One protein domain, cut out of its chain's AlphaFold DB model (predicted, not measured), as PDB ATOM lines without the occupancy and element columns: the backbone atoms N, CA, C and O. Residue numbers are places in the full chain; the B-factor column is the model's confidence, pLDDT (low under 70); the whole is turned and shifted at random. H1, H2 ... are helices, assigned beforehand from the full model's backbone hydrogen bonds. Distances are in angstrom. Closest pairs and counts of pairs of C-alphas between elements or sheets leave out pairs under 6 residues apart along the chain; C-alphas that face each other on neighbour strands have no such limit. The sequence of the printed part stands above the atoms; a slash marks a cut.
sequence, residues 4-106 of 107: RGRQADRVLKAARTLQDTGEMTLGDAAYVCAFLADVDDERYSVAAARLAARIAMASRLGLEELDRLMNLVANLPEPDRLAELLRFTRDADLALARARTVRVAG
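This is residues 4 to 106 of the 107 residues of an uncharacterized protein of Actinobacteria bacterium (UniProt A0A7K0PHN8). H1 to H4 fold back and forth in three helical hairpins, with the long H5 slanting over H2 to H4 and residues 100 to 106 sticking out. The 103 printed residues have five named helices, no named strand: all helix. The whole is compact, radius of gyration of the C-alphas 14.0 A, spanning 48 by 32 by 19 A.

H1, residues 4 to 20, 25.0 A long, begins at C-alpha 4 (-43.233, -9.643, 45.981). H2 is residues 26 to 38, H3 43 to 59, H4 63 to 74. H5, residues 79 to 105, 39.3 A long, ends at C-alpha 105 (-53.195, -14.110, 0.801).

H2 touches H3 at a shallow tilt of 24 degrees, opposite ways, the closest C-alphas being Leu 36 and Tyr 44, 5.4 A. H1 is apart from H4 and H5. Every O i to N i+4 pair is within hydrogen-bond range except in H1, 11 of 13.

The printed part has no cut; pLDDT is under 70 in residues 4 to 23 and 102 to 106.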
ATOM      1  N   ARG A   4     -43.728  -8.818  47.102       53.31
ATOM      2  CA  ARG A   4     -43.233  -9.643  45.981       53.31
ATOM      3  C   ARG A   4     -44.363 -10.389  45.251       53.31
ATOM      4  O   ARG A   4     -44.506 -10.224  44.047       53.31
ATOM      5  N   GLY A   5     -45.268 -11.060  45.974       55.09
ATOM      6  CA  GLY A   5     -46.409 -11.766  45.357       55.09
ATOM      7  C   GLY A   5     -47.420 -10.854  44.637       55.09
ATOM      8  O   GLY A   5     -47.942 -11.202  43.583       55.09
ATOM      9  N   ARG A   6     -47.637  -9.621  45.128       57.84
ATOM     10  CA  ARG A   6     -48.561  -8.660  44.482       57.84
ATOM     11  C   ARG A   6     -48.066  -8.163  43.121       57.84
ATOM     12  O   ARG A   6     -48.879  -7.692  42.325       57.84
ATOM     13  N   GLN A   7     -46.759  -8.206  42.865       65.00
ATOM     14  CA  GLN A   7     -46.203  -7.840  41.561       65.00
ATOM     15  C   GLN A   7     -46.380  -8.982  40.551       65.00
ATOM     16  O   GLN A   7     -46.824  -8.707  39.440       65.00
ATOM     17  N   ALA A   8     -46.179 -10.241  40.957       63.16
ATOM     18  CA  ALA A   8     -46.447 -11.432  40.138       63.16
ATOM     19  C   ALA A   8     -47.889 -11.478  39.615       63.16
ATOM     20  O   ALA A   8     -48.114 -11.622  38.413       63.16
ATOM     21  N   ASP A   9     -48.867 -11.233  40.493       66.19
ATOM     22  CA  ASP A   9     -50.288 -11.161  40.129       66.19
ATOM     23  C   ASP A   9     -50.581 -10.088  39.073       66.19
ATOM     24  O   ASP A   9     -51.370 -10.301  38.150       66.19
ATOM     25  N   ARG A  10     -49.950  -8.915  39.205       67.38
ATOM     26  CA  ARG A  10     -50.128  -7.799  38.268       67.38
ATOM     27  C   ARG A  10     -49.477  -8.089  36.923       67.38
ATOM     28  O   ARG A  10     -50.091  -7.785  35.905       67.38
ATOM     29  N   VAL A  11     -48.296  -8.702  36.921       69.69
ATOM     30  CA  VAL A  11     -47.592  -9.109  35.698       69.69
ATOM     31  C   VAL A  11     -48.389 -10.181  34.957       69.69
ATOM     32  O   VAL A  11     -48.648 -10.024  33.769       69.69
ATOM     33  N   LEU A  12     -48.892 -11.207  35.652       66.62
ATOM     34  CA  LEU A  12     -49.764 -12.234  35.066       66.62
ATOM     35  C   LEU A  12     -51.065 -11.656  34.510       66.62
ATOM     36  O   LEU A  12     -51.507 -12.046  33.431       66.62
ATOM     37  N   LYS A  13     -51.690 -10.727  35.239       67.56
ATOM     38  CA  LYS A  13     -52.924 -10.077  34.789       67.56
ATOM     39  C   LYS A  13     -52.677  -9.211  33.554       67.56
ATOM     40  O   LYS A  13     -53.448  -9.312  32.606       67.56
ATOM     41  N   ALA A  14     -51.601  -8.424  33.542       68.88
ATOM     42  CA  ALA A  14     -51.203  -7.622  32.388       68.88
ATOM     43  C   ALA A  14     -50.880  -8.507  31.175       68.88
ATOM     44  O   ALA A  14     -51.399  -8.264  30.092       68.88
ATOM     45  N   ALA A  15     -50.117  -9.584  31.376       68.44
ATOM     46  CA  ALA A  15     -49.799 -10.557  30.336       68.44
ATOM     47  C   ALA A  15     -51.062 -11.209  29.756       68.44
ATOM     48  O   ALA A  15     -51.206 -11.332  28.546       68.44
ATOM     49  N   ARG A  16     -52.029 -11.574  30.605       66.31
ATOM     50  CA  ARG A  16     -53.297 -12.154  30.149       66.31
ATOM     51  C   ARG A  16     -54.123 -11.160  29.333       66.31
ATOM     52  O   ARG A  16     -54.629 -11.523  28.280       66.31
ATOM     53  N   THR A  17     -54.195  -9.903  29.771       64.69
ATOM     54  CA  THR A  17     -54.858  -8.835  29.011       64.69
ATOM     55  C   THR A  17     -54.185  -8.594  27.656       64.69
ATOM     56  O   THR A  17     -54.885  -8.482  26.657       64.69
ATOM     57  N   LEU A  18     -52.851  -8.581  27.594       62.38
ATOM     58  CA  LEU A  18     -52.089  -8.408  26.347       62.38
ATOM     59  C   LEU A  18     -52.157  -9.636  25.423       62.38
ATOM     60  O   LEU A  18     -52.072  -9.521  24.200       62.38
ATOM     61  N   GLN A  19     -52.318 -10.832  25.989       62.28
ATOM     62  CA  GLN A  19     -52.582 -12.040  25.217       62.28
ATOM     63  C   GLN A  19     -53.959 -11.972  24.543       62.28
ATOM     64  O   GLN A  19     -54.072 -12.351  23.377       62.28
ATOM     65  N   ASP A  20     -54.982 -11.488  25.251       63.03
ATOM     66  CA  ASP A  20     -56.347 -11.383  24.729       63.03
ATOM     67  C   ASP A  20     -56.461 -10.327  23.613       63.03
ATOM     68  O   ASP A  20     -57.258 -10.497  22.689       63.03
ATOM     69  N   THR A  21     -55.624  -9.280  23.629       66.31
ATOM     70  CA  THR A  21     -55.501  -8.326  22.509       66.31
ATOM     71  C   THR A  21     -54.650  -8.857  21.350       66.31
ATOM     72  O   THR A  21     -54.626  -8.262  20.275       66.31
ATOM     73  N   GLY A  22     -53.982 -10.002  21.530       63.75
ATOM     74  CA  GLY A  22     -53.107 -10.613  20.528       63.75
ATOM     75  C   GLY A  22     -51.774  -9.888  20.330       63.75
ATOM     76  O   GLY A  22     -51.076 -10.183  19.359       63.75
ATOM     77  N   GLU A  23     -51.423  -8.963  21.226       69.81
ATOM     78  CA  GLU A  23     -50.206  -8.144  21.152       69.81
ATOM     79  C   GLU A  23     -49.000  -8.802  21.832       69.81
ATOM     80  O   GLU A  23     -47.867  -8.382  21.624       69.81
ATOM     81  N   MET A  24     -49.224  -9.853  22.626       76.81
ATOM     82  CA  MET A  24     -48.154 -10.510  23.372       76.81
ATOM     83  C   MET A  24     -47.400 -11.541  22.524       76.81
ATOM     84  O   MET A  24     -47.950 -12.590  22.160       76.81
ATOM     85  N   THR A  25     -46.124 -11.259  22.259       82.06
ATOM     86  CA  THR A  25     -45.204 -12.173  21.566       82.06
ATOM     87  C   THR A  25     -44.787 -13.338  22.474       82.06
ATOM     88  O   THR A  25     -44.979 -13.302  23.696       82.06
ATOM     89  N   LEU A  26     -44.208 -14.403  21.910       81.88
ATOM     90  CA  LEU A  26     -43.632 -15.480  22.723       81.88
ATOM     91  C   LEU A  26     -42.430 -14.981  23.540       81.88
ATOM     92  O   LEU A  26     -42.216 -15.464  24.652       81.88
ATOM     93  N   GLY A  27     -41.692 -13.989  23.031       83.75
ATOM     94  CA  GLY A  27     -40.616 -13.326  23.773       83.75
ATOM     95  C   GLY A  27     -41.110 -12.632  25.045       83.75
ATOM     96  O   GLY A  27     -40.544 -12.834  26.120       83.75
ATOM     97  N   ASP A  28     -42.220 -11.895  24.963       82.50
ATOM     98  CA  ASP A  28     -42.840 -11.261  26.138       82.50
ATOM     99  C   ASP A  28     -43.294 -12.310  27.164       82.50
ATOM    100  O   ASP A  28     -43.101 -12.155  28.371       82.50
ATOM    101  N   ALA A  29     -43.841 -13.431  26.683       81.44
ATOM    102  CA  ALA A  29     -44.231 -14.552  27.531       81.44
ATOM    103  C   ALA A  29     -43.038 -15.202  28.255       81.44
ATOM    104  O   ALA A  29     -43.177 -15.589  29.419       81.44
ATOM    105  N   ALA A  30     -41.872 -15.289  27.609       83.62
ATOM    106  CA  ALA A  30     -40.642 -15.780  28.226       83.62
ATOM    107  C   ALA A  30     -40.153 -14.855  29.348       83.62
ATOM    108  O   ALA A  30     -39.820 -15.346  30.428       83.62
ATOM    109  N   TYR A  31     -40.199 -13.533  29.152       83.38
ATOM    110  CA  TYR A  31     -39.871 -12.567  30.209       83.38
ATOM    111  C   TYR A  31     -40.814 -12.660  31.407       83.38
ATOM    112  O   TYR A  31     -40.359 -12.636  32.549       83.38
ATOM    113  N   VAL A  32     -42.118 -12.819  31.165       81.56
ATOM    114  CA  VAL A  32     -43.096 -13.038  32.238       81.56
ATOM    115  C   VAL A  32     -42.782 -14.324  33.002       81.56
ATOM    116  O   VAL A  32     -42.792 -14.311  34.229       81.56
ATOM    117  N   CYS A  33     -42.461 -15.421  32.311       81.81
ATOM    118  CA  CYS A  33     -42.096 -16.676  32.971       81.81
ATOM    119  C   CYS A  33     -40.809 -16.543  33.793       81.81
ATOM    120  O   CYS A  33     -40.777 -17.019  34.922       81.81
ATOM    121  N   ALA A  34     -39.784 -15.860  33.276       84.00
ATOM    122  CA  ALA A  34     -38.548 -15.609  34.014       84.00
ATOM    123  C   ALA A  34     -38.781 -14.726  35.248       84.00
ATOM    124  O   ALA A  34     -38.265 -15.026  36.318       84.00
ATOM    125  N   PHE A  35     -39.617 -13.690  35.133       82.69
ATOM    126  CA  PHE A  35     -40.018 -12.875  36.279       82.69
ATOM    127  C   PHE A  35     -40.741 -13.708  37.346       82.69
ATOM    128  O   PHE A  35     -40.456 -13.557  38.528       82.69
ATOM    129  N   LEU A  36     -41.660 -14.597  36.943       80.19
ATOM    130  CA  LEU A  36     -42.372 -15.491  37.865       80.19
ATOM    131  C   LEU A  36     -41.442 -16.516  38.535       80.19
ATOM    132  O   LEU A  36     -41.661 -16.853  39.695       80.19
ATOM    133  N   ALA A  37     -40.412 -16.980  37.821       81.69
ATOM    134  CA  ALA A  37     -39.379 -17.858  38.367       81.69
ATOM    135  C   ALA A  37     -38.508 -17.135  39.408       81.69
ATOM    136  O   ALA A  37     -38.248 -17.677  40.475       81.69
ATOM    137  N   ASP A  38     -38.110 -15.887  39.136       84.62
ATOM    138  CA  ASP A  38     -37.307 -15.064  40.057       84.62
ATOM    139  C   ASP A  38     -38.027 -14.777  41.386       84.62
ATOM    140  O   ASP A  38     -37.413 -14.697  42.450       84.62
ATOM    141  N   VAL A  39     -39.356 -14.659  41.343       82.12
ATOM    142  CA  VAL A  39     -40.185 -14.462  42.542       82.12
ATOM    143  C   VAL A  39     -40.624 -15.768  43.218       82.12
ATOM    144  O   VAL A  39     -41.339 -15.681  44.218       82.12
ATOM    145  N   ASP A  40     -40.188 -16.929  42.707       77.31
ATOM    146  CA  ASP A  40     -40.477 -18.279  43.225       77.31
ATOM    147  C   ASP A  40     -41.987 -18.549  43.424       77.31
ATOM    148  O   ASP A  40     -42.444 -19.009  44.470       77.31
ATOM    149  N   ASP A  41     -42.807 -18.178  42.432       79.06
ATOM    150  CA  ASP A  41     -44.266 -18.362  42.467       79.06
ATOM    151  C   ASP A  41     -44.660 -19.719  41.856       79.06
ATOM    152  O   ASP A  41     -44.301 -20.011  40.721       79.06
ATOM    153  N   GLU A  42     -45.473 -20.528  42.542       78.12
ATOM    154  CA  GLU A  42     -45.936 -21.849  42.068       78.12
ATOM    155  C   GLU A  42     -46.595 -21.812  40.672       78.12
ATOM    156  O   GLU A  42     -46.547 -22.776  39.899       78.12
ATOM    157  N   ARG A  43     -47.183 -20.673  40.293       77.44
ATOM    158  CA  ARG A  43     -47.786 -20.479  38.968       77.44
ATOM    159  C   ARG A  43     -46.759 -20.497  37.846       77.44
ATOM    160  O   ARG A  43     -47.156 -20.709  36.695       77.44
ATOM    161  N   TYR A  44     -45.480 -20.289  38.151       81.94
ATOM    162  CA  TYR A  44     -44.390 -20.425  37.200       81.94
ATOM    163  C   TYR A  44     -44.427 -21.795  36.521       81.94
ATOM    164  O   TYR A  44     -44.433 -21.823  35.297       81.94
ATOM    165  N   SER A  45     -44.602 -22.901  37.252       77.75
ATOM    166  CA  SER A  45     -44.670 -24.257  36.673       77.75
ATOM    167  C   SER A  45     -45.750 -24.383  35.590       77.75
ATOM    168  O   SER A  45     -45.541 -24.981  34.532       77.75
ATOM    169  N   VAL A  46     -46.908 -23.752  35.809       79.38
ATOM    170  CA  VAL A  46     -48.019 -23.737  34.846       79.38
ATOM    171  C   VAL A  46     -47.729 -22.800  33.668       79.38
ATOM    172  O   VAL A  46     -48.049 -23.129  32.523       79.38
ATOM    173  N   ALA A  47     -47.145 -21.627  33.923       79.25
ATOM    174  CA  ALA A  47     -46.784 -20.655  32.891       79.25
ATOM    175  C   ALA A  47     -45.677 -21.192  31.965       79.25
ATOM    176  O   ALA A  47     -45.825 -21.149  30.745       79.25
ATOM    177  N   ALA A  48     -44.643 -21.790  32.555       81.38
ATOM    178  CA  ALA A  48     -43.556 -22.518  31.919       81.38
ATOM    179  C   ALA A  48     -44.067 -23.602  30.962       81.38
ATOM    180  O   ALA A  48     -43.747 -23.582  29.772       81.38
ATOM    181  N   ALA A  49     -44.926 -24.504  31.449       77.25
ATOM    182  CA  ALA A  49     -45.492 -25.578  30.633       77.25
ATOM    183  C   ALA A  49     -46.321 -25.038  29.453       77.25
ATOM    184  O   ALA A  49     -46.231 -25.540  28.331       77.25
ATOM    185  N   ARG A  50     -47.108 -23.977  29.677       81.25
ATOM    186  CA  ARG A  50     -47.892 -23.323  28.615       81.25
ATOM    187  C   ARG A  50     -47.004 -22.652  27.571       81.25
ATOM    188  O   ARG A  50     -47.310 -22.740  26.382       81.25
ATOM    189  N   LEU A  51     -45.933 -21.987  27.998       82.62
ATOM    190  CA  LEU A  51     -44.967 -21.364  27.099       82.62
ATOM    191  C   LEU A  51     -44.267 -22.421  26.239       82.62
ATOM    192  O   LEU A  51     -44.259 -22.293  25.015       82.62
ATOM    193  N   ALA A  52     -43.769 -23.492  26.863       80.75
ATOM    194  CA  ALA A  52     -43.110 -24.591  26.165       80.75
ATOM    195  C   ALA A  52     -44.032 -25.235  25.115       80.75
ATOM    196  O   ALA A  52     -43.654 -25.375  23.952       80.75
ATOM    197  N   ALA A  53     -45.287 -25.523  25.477       77.12
ATOM    198  CA  ALA A  53     -46.272 -26.070  24.545       77.12
ATOM    199  C   ALA A  53     -46.544 -25.132  23.353       77.12
ATOM    200  O   ALA A  53     -46.639 -25.584  22.211       77.12
ATOM    201  N   ARG A  54     -46.648 -23.817  23.592       80.75
ATOM    202  CA  ARG A  54     -46.868 -22.827  22.523       80.75
ATOM    203  C   ARG A  54     -45.691 -22.750  21.555       80.75
ATOM    204  O   ARG A  54     -45.921 -22.744  20.349       80.75
ATOM    205  N   ILE A  55     -44.462 -22.723  22.066       80.69
ATOM    206  CA  ILE A  55     -43.247 -22.708  21.236       80.69
ATOM    207  C   ILE A  55     -43.141 -24.004  20.421       80.69
ATOM    208  O   ILE A  55     -42.878 -23.942  19.218       80.69
ATOM    209  N   ALA A  56     -43.411 -25.158  21.040       80.06
ATOM    210  CA  ALA A  56     -43.387 -26.456  20.370       80.06
ATOM    211  C   ALA A  56     -44.402 -26.533  19.219       80.06
ATOM    212  O   ALA A  56     -44.055 -26.947  18.115       80.06
ATOM    213  N   MET A  57     -45.637 -26.067  19.443       79.19
ATOM    214  CA  MET A  57     -46.669 -26.005  18.401       79.19
ATOM    215  C   MET A  57     -46.306 -25.038  17.266       79.19
ATOM    216  O   MET A  57     -46.528 -25.354  16.098       79.19
ATOM    217  N   ALA A  58     -45.746 -23.873  17.598       77.56
ATOM    218  CA  ALA A  58     -45.343 -22.864  16.622       77.56
ATOM    219  C   ALA A  58     -44.180 -23.331  15.735       77.56
ATOM    220  O   ALA A  58     -44.179 -23.075  14.531       77.56
ATOM    221  N   SER A  59     -43.218 -24.039  16.329       76.00
ATOM    222  CA  SER A  59     -41.959 -24.410  15.674       76.00
ATOM    223  C   SER A  59     -41.939 -25.853  15.165       76.00
ATOM    224  O   SER A  59     -40.973 -26.248  14.524       76.00
ATOM    225  N   ARG A  60     -43.000 -26.637  15.424       81.31
ATOM    226  CA  ARG A  60     -43.106 -28.072  15.085       81.31
ATOM    227  C   ARG A  60     -41.888 -28.879  15.552       81.31
ATOM    228  O   ARG A  60     -41.351 -29.679  14.793       81.31
ATOM    229  N   LEU A  61     -41.468 -28.632  16.791       80.00
ATOM    230  CA  LEU A  61     -40.265 -29.231  17.366       80.00
ATOM    231  C   LEU A  61     -40.351 -30.763  17.413       80.00
ATOM    232  O   LEU A  61     -41.407 -31.328  17.715       80.00
ATOM    233  N   GLY A  62     -39.219 -31.417  17.162       81.12
ATOM    234  CA  GLY A  62     -39.013 -32.828  17.466       81.12
ATOM    235  C   GLY A  62     -38.864 -33.078  18.972       81.12
ATOM    236  O   GLY A  62     -38.763 -32.152  19.776       81.12
ATOM    237  N   LEU A  63     -38.833 -34.353  19.371       81.75
ATOM    238  CA  LEU A  63     -38.763 -34.751  20.785       81.75
ATOM    239  C   LEU A  63     -37.497 -34.241  21.499       81.75
ATOM    240  O   LEU A  63     -37.586 -33.797  22.638       81.75
ATOM    241  N   GLU A  64     -36.344 -34.253  20.828       85.50
ATOM    242  CA  GLU A  64     -35.073 -33.757  21.388       85.50
ATOM    243  C   GLU A  64     -35.102 -32.242  21.636       85.50
ATOM    244  O   GLU A  64     -34.639 -31.745  22.662       85.50
ATOM    245  N   GLU A  65     -35.688 -31.487  20.709       84.81
ATOM    246  CA  GLU A  65     -35.819 -30.034  20.819       84.81
ATOM    247  C   GLU A  65     -36.851 -29.648  21.881       84.81
ATOM    248  O   GLU A  65     -36.676 -28.648  22.580       84.81
ATOM    249  N   LEU A  66     -37.903 -30.456  22.037       82.94
ATOM    250  CA  LEU A  66     -38.876 -30.309  23.112       82.94
ATOM    251  C   LEU A  66     -38.234 -30.544  24.485       82.94
ATOM    252  O   LEU A  66     -38.470 -29.756  25.397       82.94
ATOM    253  N   ASP A  67     -37.406 -31.578  24.630       85.19
ATOM    254  CA  ASP A  67     -36.679 -31.842  25.877       85.19
ATOM    255  C   ASP A  67     -35.703 -30.702  26.209       85.19
ATOM    256  O   ASP A  67     -35.682 -30.185  27.329       85.19
ATOM    257  N   ARG A  68     -34.968 -30.202  25.205       87.19
ATOM    258  CA  ARG A  68     -34.123 -29.010  25.363       87.19
ATOM    259  C   ARG A  68     -34.935 -27.798  25.812       87.19
ATOM    260  O   ARG A  68     -34.526 -27.109  26.741       87.19
ATOM    261  N   LEU A  69     -36.080 -27.541  25.185       86.00
ATOM    262  CA  LEU A  69     -36.964 -26.433  25.544       86.00
ATOM    263  C   LEU A  69     -37.472 -26.552  26.987       86.00
ATOM    264  O   LEU A  69     -37.435 -25.572  27.726       86.00
ATOM    265  N   MET A  70     -37.903 -27.743  27.404       84.31
ATOM    266  CA  MET A  70     -38.339 -27.995  28.779       84.31
ATOM    267  C   MET A  70     -37.208 -27.748  29.782       84.31
ATOM    268  O   MET A  70     -37.434 -27.092  30.800       84.31
ATOM    269  N   ASN A  71     -35.982 -28.176  29.464       87.19
ATOM    270  CA  ASN A  71     -34.798 -27.911  30.282       87.19
ATOM    271  C   ASN A  71     -34.460 -26.415  30.368       87.19
ATOM    272  O   ASN A  71     -34.148 -25.919  31.449       87.19
ATOM    273  N   LEU A  72     -34.536 -25.669  29.261       86.00
ATOM    274  CA  LEU A  72     -34.308 -24.219  29.274       86.00
ATOM    275  C   LEU A  72     -35.317 -23.504  30.158       86.00
ATOM    276  O   LEU A  72     -34.942 -22.638  30.945       86.00
ATOM    277  N   VAL A  73     -36.587 -23.882  30.029       84.88
ATOM    278  CA  VAL A  73     -37.647 -23.277  30.813       84.88
ATOM    279  C   VAL A  73     -37.448 -23.593  32.288       84.88
ATOM    280  O   VAL A  73     -37.511 -22.644  33.052       84.88
ATOM    281  N   ALA A  74     -37.152 -24.842  32.675       84.44
ATOM    282  CA  ALA A  74     -37.007 -25.285  34.070       84.44
ATOM    283  C   ALA A  74     -35.844 -24.645  34.851       84.44
ATOM    284  O   ALA A  74     -35.868 -24.652  36.077       84.44
ATOM    285  N   ASN A  75     -34.838 -24.103  34.157       84.88
ATOM    286  CA  ASN A  75     -33.673 -23.457  34.774       84.88
ATOM    287  C   ASN A  75     -33.749 -21.917  34.729       84.88
ATOM    288  O   ASN A  75     -32.753 -21.226  34.928       84.88
ATOM    289  N   LEU A  76     -34.919 -21.340  34.448       84.06
ATOM    290  CA  LEU A  76     -35.119 -19.900  34.624       84.06
ATOM    291  C   LEU A  76     -35.086 -19.534  36.122       84.06
ATOM    292  O   LEU A  76     -35.531 -20.333  36.943       84.06
ATOM    293  N   PRO A  77     -34.604 -18.333  36.496       81.56
ATOM    294  CA  PRO A  77     -34.300 -17.181  35.641       81.56
ATOM    295  C   PRO A  77     -32.823 -17.056  35.209       81.56
ATOM    296  O   PRO A  77     -32.349 -15.936  35.021       81.56
ATOM    297  N   GLU A  78     -32.074 -18.154  35.040       88.50
ATOM    298  CA  GLU A  78     -30.668 -18.075  34.606       88.50
ATOM    299  C   GLU A  78     -30.503 -17.219  33.324       88.50
ATOM    300  O   GLU A  78     -31.147 -17.511  32.310       88.50
ATOM    301  N   PRO A  79     -29.633 -16.182  33.321       80.00
ATOM    302  CA  PRO A  79     -29.524 -15.237  32.204       80.00
ATOM    303  C   PRO A  79     -29.210 -15.897  30.857       80.00
ATOM    304  O   PRO A  79     -29.812 -15.548  29.840       80.00
ATOM    305  N   ASP A  80     -28.317 -16.887  30.853       87.75
ATOM    306  CA  ASP A  80     -27.933 -17.613  29.640       87.75
ATOM    307  C   ASP A  80     -29.098 -18.455  29.096       87.75
ATOM    308  O   ASP A  80     -29.326 -18.507  27.882       87.75
ATOM    309  N   ARG A  81     -29.893 -19.054  29.993       86.12
ATOM    310  CA  ARG A  81     -31.092 -19.835  29.650       86.12
ATOM    311  C   ARG A  81     -32.198 -18.949  29.114       86.12
ATOM    312  O   ARG A  81     -32.823 -19.302  28.117       86.12
ATOM    313  N   LEU A  82     -32.391 -17.776  29.713       85.12
ATOM    314  CA  LEU A  82     -33.328 -16.777  29.212       85.12
ATOM    315  C   LEU A  82     -32.915 -16.288  27.820       85.12
ATOM    316  O   LEU A  82     -33.749 -16.246  26.922       85.12
ATOM    317  N   ALA A  83     -31.635 -15.984  27.595       86.00
ATOM    318  CA  ALA A  83     -31.143 -15.573  26.280       86.00
ATOM    319  C   ALA A  83     -31.308 -16.674  25.213       86.00
ATOM    320  O   ALA A  83     -31.575 -16.391  24.043       86.00
ATOM    321  N   GLU A  84     -31.153 -17.944  25.587       87.56
ATOM    322  CA  GLU A  84     -31.421 -19.080  24.702       87.56
ATOM    323  C   GLU A  84     -32.917 -19.266  24.420       87.56
ATOM    324  O   GLU A  84     -33.307 -19.412  23.261       87.56
ATOM    325  N   LEU A  85     -33.764 -19.159  25.443       87.06
ATOM    326  CA  LEU A  85     -35.215 -19.223  25.298       87.06
ATOM    327  C   LEU A  85     -35.754 -18.078  24.427       87.06
ATOM    328  O   LEU A  85     -36.595 -18.317  23.566       87.06
ATOM    329  N   LEU A  86     -35.231 -16.859  24.586       87.62
ATOM    330  CA  LEU A  86     -35.613 -15.695  23.776       87.62
ATOM    331  C   LEU A  86     -35.247 -15.859  22.294       87.62
ATOM    332  O   LEU A  86     -35.956 -15.365  21.415       87.62
ATOM    333  N   ARG A  87     -34.151 -16.566  21.995       86.94
ATOM    334  CA  ARG A  87     -33.810 -16.941  20.614       86.94
ATOM    335  C   ARG A  87     -34.841 -17.918  20.052       86.94
ATOM    336  O   ARG A  87     -35.401 -17.644  18.995       86.94
ATOM    337  N   PHE A  88     -35.175 -18.970  20.805       83.25
ATOM    338  CA  PHE A  88     -36.235 -19.914  20.434       83.25
ATOM    339  C   PHE A  88     -37.582 -19.224  20.190       83.25
ATOM    340  O   PHE A  88     -38.258 -19.504  19.201       83.25
ATOM    341  N   THR A  89     -37.983 -18.302  21.069       86.44
ATOM    342  CA  THR A  89     -39.268 -17.607  20.940       86.44
ATOM    343  C   THR A  89     -39.305 -16.692  19.727       86.44
ATOM    344  O   THR A  89     -40.334 -16.614  19.065       86.44
ATOM    345  N   ARG A  90     -38.185 -16.042  19.389       86.12
ATOM    346  CA  ARG A  90     -38.087 -15.191  18.200       86.12
ATOM    347  C   ARG A  90     -38.294 -15.991  16.916       86.12
ATOM    348  O   ARG A  90     -39.047 -15.553  16.047       86.12
ATOM    349  N   ASP A  91     -37.658 -17.152  16.799       82.88
ATOM    350  CA  ASP A  91     -37.807 -18.014  15.623       82.88
ATOM    351  C   ASP A  91     -39.243 -18.552  15.505       82.88
ATOM    352  O   ASP A  91     -39.830 -18.555  14.418       82.88
ATOM    353  N   ALA A  92     -39.853 -18.901  16.641       81.06
ATOM    354  CA  ALA A  92     -41.246 -19.326  16.727       81.06
ATOM    355  C   ALA A  92     -42.241 -18.207  16.348       81.06
ATOM    356  O   ALA A  92     -43.183 -18.446  15.588       81.06
ATOM    357  N   ASP A  93     -42.026 -16.976  16.823       81.75
ATOM    358  CA  ASP A  93     -42.844 -15.808  16.468       81.75
ATOM    359  C   ASP A  93     -42.755 -15.502  14.964       81.75
ATOM    360  O   ASP A  93     -43.771 -15.231  14.318       81.75
ATOM    361  N   LEU A  94     -41.563 -15.622  14.366       81.81
ATOM    362  CA  LEU A  94     -41.372 -15.476  12.919       81.81
ATOM    363  C   LEU A  94     -42.106 -16.570  12.128       81.81
ATOM    364  O   LEU A  94     -42.722 -16.274  11.098       81.81
ATOM    365  N   ALA A  95     -42.077 -17.820  12.597       78.12
ATOM    366  CA  ALA A  95     -42.822 -18.918  11.986       78.12
ATOM    367  C   ALA A  95     -44.344 -18.676  12.043       78.12
ATOM    368  O   ALA A  95     -45.039 -18.842  11.034       78.12
ATOM    369  N   LEU A  96     -44.855 -18.201  13.183       74.44
ATOM    370  CA  LEU A  96     -46.265 -17.836  13.361       74.44
ATOM    371  C   LEU A  96     -46.683 -16.671  12.458       74.44
ATOM    372  O   LEU A  96     -47.745 -16.729  11.832       74.44
ATOM    373  N   ALA A  97     -45.855 -15.629  12.355       78.06
ATOM    374  CA  ALA A  97     -46.118 -14.486  11.484       78.06
ATOM    375  C   ALA A  97     -46.223 -14.916  10.012       78.06
ATOM    376  O   ALA A  97     -47.193 -14.561   9.335       78.06
ATOM    377  N   ARG A  98     -45.293 -15.761   9.540       74.44
ATOM    378  CA  ARG A  98     -45.317 -16.327   8.179       74.44
ATOM    379  C   ARG A  98     -46.583 -17.145   7.918       74.44
ATOM    380  O   ARG A  98     -47.229 -16.975   6.881       74.44
ATOM    381  N   ALA A  99     -46.981 -17.993   8.866       72.19
ATOM    382  CA  ALA A  99     -48.199 -18.793   8.747       72.19
ATOM    383  C   ALA A  99     -49.469 -17.923   8.659       72.19
ATOM    384  O   ALA A  99     -50.384 -18.243   7.897       72.19
ATOM    385  N   ARG A 100     -49.529 -16.798   9.390       72.31
ATOM    386  CA  ARG A 100     -50.651 -15.845   9.313       72.31
ATOM    387  C   ARG A 100     -50.714 -15.142   7.957       72.31
ATOM    388  O   ARG A 100     -51.798 -15.066   7.386       72.31
ATOM    389  N   THR A 101     -49.583 -14.691   7.410       70.81
ATOM    390  CA  THR A 101     -49.551 -14.015   6.097       70.81
ATOM    391  C   THR A 101     -50.014 -14.910   4.946       70.81
ATOM    392  O   THR A 101     -50.753 -14.450   4.080       70.81
ATOM    393  N   VAL A 102     -49.667 -16.204   4.965       65.50
ATOM    394  CA  VAL A 102     -50.114 -17.170   3.939       65.50
ATOM    395  C   VAL A 102     -51.633 -17.366   3.972       65.50
ATOM    396  O   VAL A 102     -52.259 -17.528   2.930       65.50
ATOM    397  N   ARG A 103     -52.249 -17.307   5.157       59.66
ATOM    398  CA  ARG A 103     -53.697 -17.494   5.322       59.66
ATOM    399  C   ARG A 103     -54.521 -16.313   4.794       59.66
ATOM    400  O   ARG A 103     -55.630 -16.527   4.325       59.66
ATOM    401  N   VAL A 104     -53.975 -15.095   4.858       61.22
ATOM    402  CA  VAL A 104     -54.632 -13.866   4.370       61.22
ATOM    403  C   VAL A 104     -54.512 -13.725   2.850       61.22
ATOM    404  O   VAL A 104     -55.437 -13.239   2.216       61.22
ATOM    405  N   ALA A 105     -53.411 -14.186   2.251       60.16
ATOM    406  CA  ALA A 105     -53.195 -14.110   0.801       60.16
ATOM    407  C   ALA A 105     -53.977 -15.161  -0.018       60.16
ATOM    408  O   ALA A 105     -54.000 -15.081  -1.242       60.16
ATOM    409  N   GLY A 106     -54.575 -16.159   0.640       53.16
ATOM    410  CA  GLY A 106     -55.372 -17.217   0.009       53.16
ATOM    411  C   GLY A 106     -56.884 -17.102   0.231       53.16
ATOM    412  O   GLY A 106     -57.577 -18.093   0.007       53.16
TER     413      GLY A 106